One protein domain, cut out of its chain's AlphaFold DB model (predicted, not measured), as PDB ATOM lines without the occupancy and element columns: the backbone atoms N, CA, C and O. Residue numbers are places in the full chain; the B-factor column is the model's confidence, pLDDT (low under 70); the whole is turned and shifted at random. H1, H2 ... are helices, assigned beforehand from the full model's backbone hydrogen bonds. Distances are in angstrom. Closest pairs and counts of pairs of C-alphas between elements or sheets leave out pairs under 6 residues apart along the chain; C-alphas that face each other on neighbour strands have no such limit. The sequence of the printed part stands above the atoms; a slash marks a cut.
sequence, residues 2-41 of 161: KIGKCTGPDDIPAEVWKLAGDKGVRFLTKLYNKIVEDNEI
ATOM      1  N   LYS A   2       8.950  -2.908  41.779       53.47
ATOM      2  CA  LYS A   2       9.954  -2.255  42.645       53.47
ATOM      3  C   LYS A   2      11.228  -1.918  41.850       53.47
ATOM      4  O   LYS A   2      11.622  -2.723  41.007       53.47
ATOM      5  N   ILE A   3      11.802  -0.746  42.117       62.53
ATOM      6  CA  ILE A   3      13.043  -0.224  41.520       62.53
ATOM      7  C   ILE A   3      14.246  -0.879  42.216       62.53
ATOM      8  O   ILE A   3      14.162  -1.174  43.409       62.53
ATOM      9  N   GLY A   4      15.335  -1.121  41.478       68.88
ATOM     10  CA  GLY A   4      16.589  -1.645  42.043       68.88
ATOM     11  C   GLY A   4      16.668  -3.172  42.104       68.88
ATOM     12  O   GLY A   4      17.281  -3.737  43.009       68.88
ATOM     13  N   LYS A   5      16.020  -3.868  41.164       71.62
ATOM     14  CA  LYS A   5      16.218  -5.315  41.005       71.62
ATOM     15  C   LYS A   5      17.624  -5.593  40.474       71.62
ATOM     16  O   LYS A   5      18.136  -4.816  39.674       71.62
ATOM     17  N   CYS A   6      18.222  -6.709  40.892       65.94
ATOM     18  CA  CYS A   6      19.507  -7.143  40.351       65.94
ATOM     19  C   CYS A   6      19.443  -7.261  38.825       65.94
ATOM     20  O   CYS A   6      18.505  -7.861  38.294       65.94
ATOM     21  N   THR A   7      20.457  -6.713  38.165       69.81
ATOM     22  CA  THR A   7      20.708  -6.879  36.739       69.81
ATOM     23  C   THR A   7      21.159  -8.307  36.437       69.81
ATOM     24  O   THR A   7      21.691  -9.015  37.307       69.81
ATOM     25  N   GLY A   8      20.869  -8.755  35.215       66.25
ATOM     26  CA  GLY A   8      21.367 -10.021  34.699       66.25
ATOM     27  C   GLY A   8      22.880  -9.969  34.447       66.25
ATOM     28  O   GLY A   8      23.544  -8.985  34.770       66.25
ATOM     29  N   PRO A   9      23.460 -11.030  33.869       65.19
ATOM     30  CA  PRO A   9      24.865 -11.047  33.449       65.19
ATOM     31  C   PRO A   9      25.219  -9.961  32.418       65.19
ATOM     32  O   PRO A   9      26.393  -9.652  32.248       65.19
ATOM     33  N   ASP A  10      24.209  -9.416  31.741       74.44
ATOM     34  CA  ASP A  10      24.281  -8.331  30.759       74.44
ATOM     35  C   ASP A  10      24.394  -6.933  31.389       74.44
ATOM     36  O   ASP A  10      24.591  -5.950  30.681       74.44
ATOM     37  N   ASP A  11      24.262  -6.848  32.714       78.75
ATOM     38  CA  ASP A  11      24.197  -5.613  33.491       78.75
ATOM     39  C   ASP A  11      23.114  -4.626  33.016       78.75
ATOM     40  O   ASP A  11      23.226  -3.420  33.221       78.75
ATOM     41  N   ILE A  12      22.035  -5.128  32.395       81.31
ATOM     42  CA  ILE A  12      20.931  -4.298  31.894       81.31
ATOM     43  C   ILE A  12      19.842  -4.186  32.972       81.31
ATOM     44  O   ILE A  12      19.176  -5.176  33.302       81.31
ATOM     45  N   PRO A  13      19.580  -2.985  33.527       82.44
ATOM     46  CA  PRO A  13      18.471  -2.781  34.451       82.44
ATOM     47  C   PRO A  13      17.126  -2.991  33.767       82.44
ATOM     48  O   PRO A  13      16.886  -2.490  32.669       82.44
ATOM     49  N   ALA A  14      16.178  -3.603  34.481       78.12
ATOM     50  CA  ALA A  14      14.782  -3.690  34.033       78.12
ATOM     51  C   ALA A  14      14.172  -2.306  33.709       78.12
ATOM     52  O   ALA A  14      13.214  -2.190  32.946       78.12
ATOM     53  N   GLU A  15      14.764  -1.250  34.266       84.62
ATOM     54  CA  GLU A  15      14.368   0.144  34.106       84.62
ATOM     55  C   GLU A  15      14.657   0.671  32.694       84.62
ATOM     56  O   GLU A  15      13.925   1.533  32.209       84.62
ATOM     57  N   VAL A  16      15.642   0.096  31.994       84.44
ATOM     58  CA  VAL A  16      15.937   0.408  30.587       84.44
ATOM     59  C   VAL A  16      14.715   0.138  29.714       84.44
ATOM     60  O   VAL A  16      14.361   0.952  28.863       84.44
ATOM     61  N   TRP A  17      13.991  -0.948  29.984       81.44
ATOM     62  CA  TRP A  17      12.781  -1.294  29.238       81.44
ATOM     63  C   TRP A  17      11.606  -0.355  29.525       81.44
ATOM     64  O   TRP A  17      10.756  -0.170  28.657       81.44
ATOM     65  N   LYS A  18      11.574   0.300  30.696       79.06
ATOM     66  CA  LYS A  18      10.596   1.366  30.977       79.06
ATOM     67  C   LYS A  18      10.897   2.619  30.160       79.06
ATOM     68  O   LYS A  18       9.978   3.218  29.614       79.06
ATOM     69  N   LEU A  19      12.175   2.992  30.060       84.88
ATOM     70  CA  LEU A  19      12.622   4.149  29.278       84.88
ATOM     71  C   LEU A  19      12.439   3.935  27.772       84.88
ATOM     72  O   LEU A  19      12.126   4.874  27.046       84.88
ATOM     73  N   ALA A  20      12.589   2.695  27.304       86.50
ATOM     74  CA  ALA A  20      12.419   2.350  25.897       86.50
ATOM     75  C   ALA A  20      10.972   2.528  25.387       86.50
ATOM     76  O   ALA A  20      10.763   2.631  24.171       86.50
ATOM     77  N   GLY A  21       9.983   2.568  26.290       88.56
ATOM     78  CA  GLY A  21       8.569   2.787  25.975       88.56
ATOM     79  C   GLY A  21       8.052   1.873  24.859       88.56
ATOM     80  O   GLY A  21       8.491   0.731  24.699       88.56
ATOM     81  N   ASP A  22       7.160   2.396  24.019       91.06
ATOM     82  CA  ASP A  22       6.549   1.633  22.922       91.06
ATOM     83  C   ASP A  22       7.557   1.087  21.905       91.06
ATOM     84  O   ASP A  22       7.306   0.074  21.250       91.06
ATOM     85  N   LYS A  23       8.701   1.760  21.728       90.06
ATOM     86  CA  LYS A  23       9.755   1.282  20.822       90.06
ATOM     87  C   LYS A  23      10.390   0.002  21.364       90.06
ATOM     88  O   LYS A  23      10.569  -0.939  20.594       90.06
ATOM     89  N   GLY A  24      10.659  -0.052  22.671       87.88
ATOM     90  CA  GLY A  24      11.157  -1.251  23.347       87.88
ATOM     91  C   GLY A  24      10.165  -2.407  23.275       87.88
ATOM     92  O   GLY A  24      10.550  -3.517  22.917       87.88
ATOM     93  N   VAL A  25       8.878  -2.131  23.512       87.94
ATOM     94  CA  VAL A  25       7.819  -3.146  23.392       87.94
ATOM     95  C   VAL A  25       7.751  -3.696  21.969       87.94
ATOM     96  O   VAL A  25       7.841  -4.904  21.787       87.94
ATOM     97  N   ARG A  26       7.686  -2.834  20.943       91.81
ATOM     98  CA  ARG A  26       7.656  -3.275  19.535       91.81
ATOM     99  C   ARG A  26       8.877  -4.106  19.148       91.81
ATOM    100  O   ARG A  26       8.739  -5.060  18.386       91.81
ATOM    101  N   PHE A  27      10.057  -3.743  19.643       91.00
ATOM    102  CA  PHE A  27      11.275  -4.513  19.417       91.00
ATOM    103  C   PHE A  27      11.187  -5.902  20.062       91.00
ATOM    104  O   PHE A  27      11.367  -6.900  19.368       91.00
ATOM    105  N   LEU A  28      10.845  -5.970  21.353       88.31
ATOM    106  CA  LEU A  28      10.715  -7.232  22.080       88.31
ATOM    107  C   LEU A  28       9.646  -8.133  21.462       88.31
ATOM    108  O   LEU A  28       9.900  -9.312  21.260       88.31
ATOM    109  N   THR A  29       8.483  -7.592  21.094       90.44
ATOM    110  CA  THR A  29       7.427  -8.362  20.421       90.44
ATOM    111  C   THR A  29       7.929  -8.978  19.120       90.44
ATOM    112  O   THR A  29       7.716 -10.164  18.895       90.44
ATOM    113  N   LYS A  30       8.643  -8.215  18.279       92.06
ATOM    114  CA  LYS A  30       9.236  -8.762  17.048       92.06
ATOM    115  C   LYS A  30      10.260  -9.855  17.342       92.06
ATOM    116  O   LYS A  30      10.256 -10.874  16.664       92.06
ATOM    117  N   LEU A  31      11.115  -9.649  18.344       87.69
ATOM    118  CA  LEU A  31      12.126 -10.623  18.747       87.69
ATOM    119  C   LEU A  31      11.485 -11.929  19.236       87.69
ATOM    120  O   LEU A  31      11.848 -12.996  18.757       87.69
ATOM    121  N   TYR A  32      10.522 -11.849  20.155       84.94
ATOM    122  CA  TYR A  32       9.839 -13.025  20.690       84.94
ATOM    123  C   TYR A  32       9.025 -13.755  19.624       84.94
ATOM    124  O   TYR A  32       9.109 -14.976  19.555       84.94
ATOM    125  N   ASN A  33       8.292 -13.032  18.774       90.69
ATOM    126  CA  ASN A  33       7.540 -13.653  17.683       90.69
ATOM    127  C   ASN A  33       8.474 -14.396  16.732       90.69
ATOM    128  O   ASN A  33       8.194 -15.536  16.395       90.69
ATOM    129  N   LYS A  34       9.621 -13.799  16.391       88.69
ATOM    130  CA  LYS A  34      10.630 -14.459  15.565       88.69
ATOM    131  C   LYS A  34      11.174 -15.733  16.221       88.69
ATOM    132  O   LYS A  34      11.256 -16.758  15.567       88.69
ATOM    133  N   ILE A  35      11.485 -15.701  17.520       85.56
ATOM    134  CA  ILE A  35      11.935 -16.896  18.262       85.56
ATOM    135  C   ILE A  35      10.872 -18.006  18.224       85.56
ATOM    136  O   ILE A  35      11.210 -19.179  18.094       85.56
ATOM    137  N   VAL A  36       9.593 -17.643  18.349       83.56
ATOM    138  CA  VAL A  36       8.478 -18.599  18.297       83.56
ATOM    139  C   VAL A  36       8.280 -19.155  16.885       83.56
ATOM    140  O   VAL A  36       8.069 -20.355  16.744       83.56
ATOM    141  N   GLU A  37       8.355 -18.310  15.856       85.88
ATOM    142  CA  GLU A  37       8.232 -18.704  14.446       85.88
ATOM    143  C   GLU A  37       9.375 -19.626  14.012       85.88
ATOM    144  O   GLU A  37       9.129 -20.662  13.397       85.88
ATOM    145  N   ASP A  38      10.607 -19.283  14.389       84.56
ATOM    146  CA  ASP A  38      11.806 -20.050  14.050       84.56
ATOM    147  C   ASP A  38      11.918 -21.334  14.903       84.56
ATOM    148  O   ASP A  38      12.652 -22.252  14.553       84.56
ATOM    149  N   ASN A  39      11.190 -21.415  16.027       77.75
ATOM    150  CA  ASN A  39      11.267 -22.483  17.034       77.75
ATOM    151  C   ASN A  39      12.708 -22.763  17.526       77.75
ATOM    152  O   ASN A  39      13.025 -23.849  18.017       77.75
ATOM    153  N   GLU A  40      13.590 -21.765  17.415       76.00
ATOM    154  CA  GLU A  40      14.996 -21.843  17.797       76.00
ATOM    155  C   GLU A  40      15.276 -20.978  19.028       76.00
ATOM    156  O   GLU A  40      15.191 -19.749  19.012       76.00
ATOM    157  N   ILE A  41      15.672 -21.630  20.122       74.12
ATOM    158  CA  ILE A  41      16.103 -20.935  21.338       74.12
ATOM    159  C   ILE A  41      17.522 -20.378  21.123       74.12
ATOM    160  O   ILE A  41      18.434 -21.175  20.853       74.12
TER     161      ILE A  41
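This is residues 2 to 41 of the 161 residues of an uncharacterized protein of Diploscapter pachys (UniProt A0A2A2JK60). Two helices of unequal length, the short H1 and the long H2, meet at a corner near Ala 20 and make an open V. Residues 2 to 13, with no named element, form a loop that lengthens the leg of H1 and folds back, while residues 39 to 41 make a short hooked tail on the leg of H2. The printed part has 40 residues, with two named helices in the order H1, H2 and no named strand; its class is all helix. It is loose, with a radius of gyration of the C-alphas of 12.4 A, and its C-alphas span 34 by 24 by 15 A.

The printed part begins with C-alpha 2 at (9.954, -2.255, 42.645), and residues 2 to 13 hold no named element. H1, residues 14 to 19, begins with C-alpha 14 at (14.782, -3.690, 34.033). H2, residues 21 to 38, is 26.0 A from first to last C-alpha and ends with C-alpha 38 at (11.806, -20.050, 14.050).

One residue lies between H1 and H2, a tight link. The two helices are close but not clearly touching, and their closest C-alphas, those of Trp 17 and Gly 24, are 6.1 A apart. Their lines stand at a steep tilt of 58 degrees, and they run opposite ways. In H2 every O i to N i+4 pair is within hydrogen-bond range; in H1 it is 1 of 2, beside 3 of 3 O i to N i+3 pairs.

The two C-alphas farthest apart, those of Ile 3 and Asp 38, are 33.9 A apart. Residues 18 to 23, of which 21 to 23 belong to H2, stand free, and so do residues 29 to 41, of which 29 to 38 belong to H2. The printed part has no cut and no long link between its helices. The mean pLDDT of the printed part is 81.0, and residues 2 to 4 and 6 to 9 are under 70.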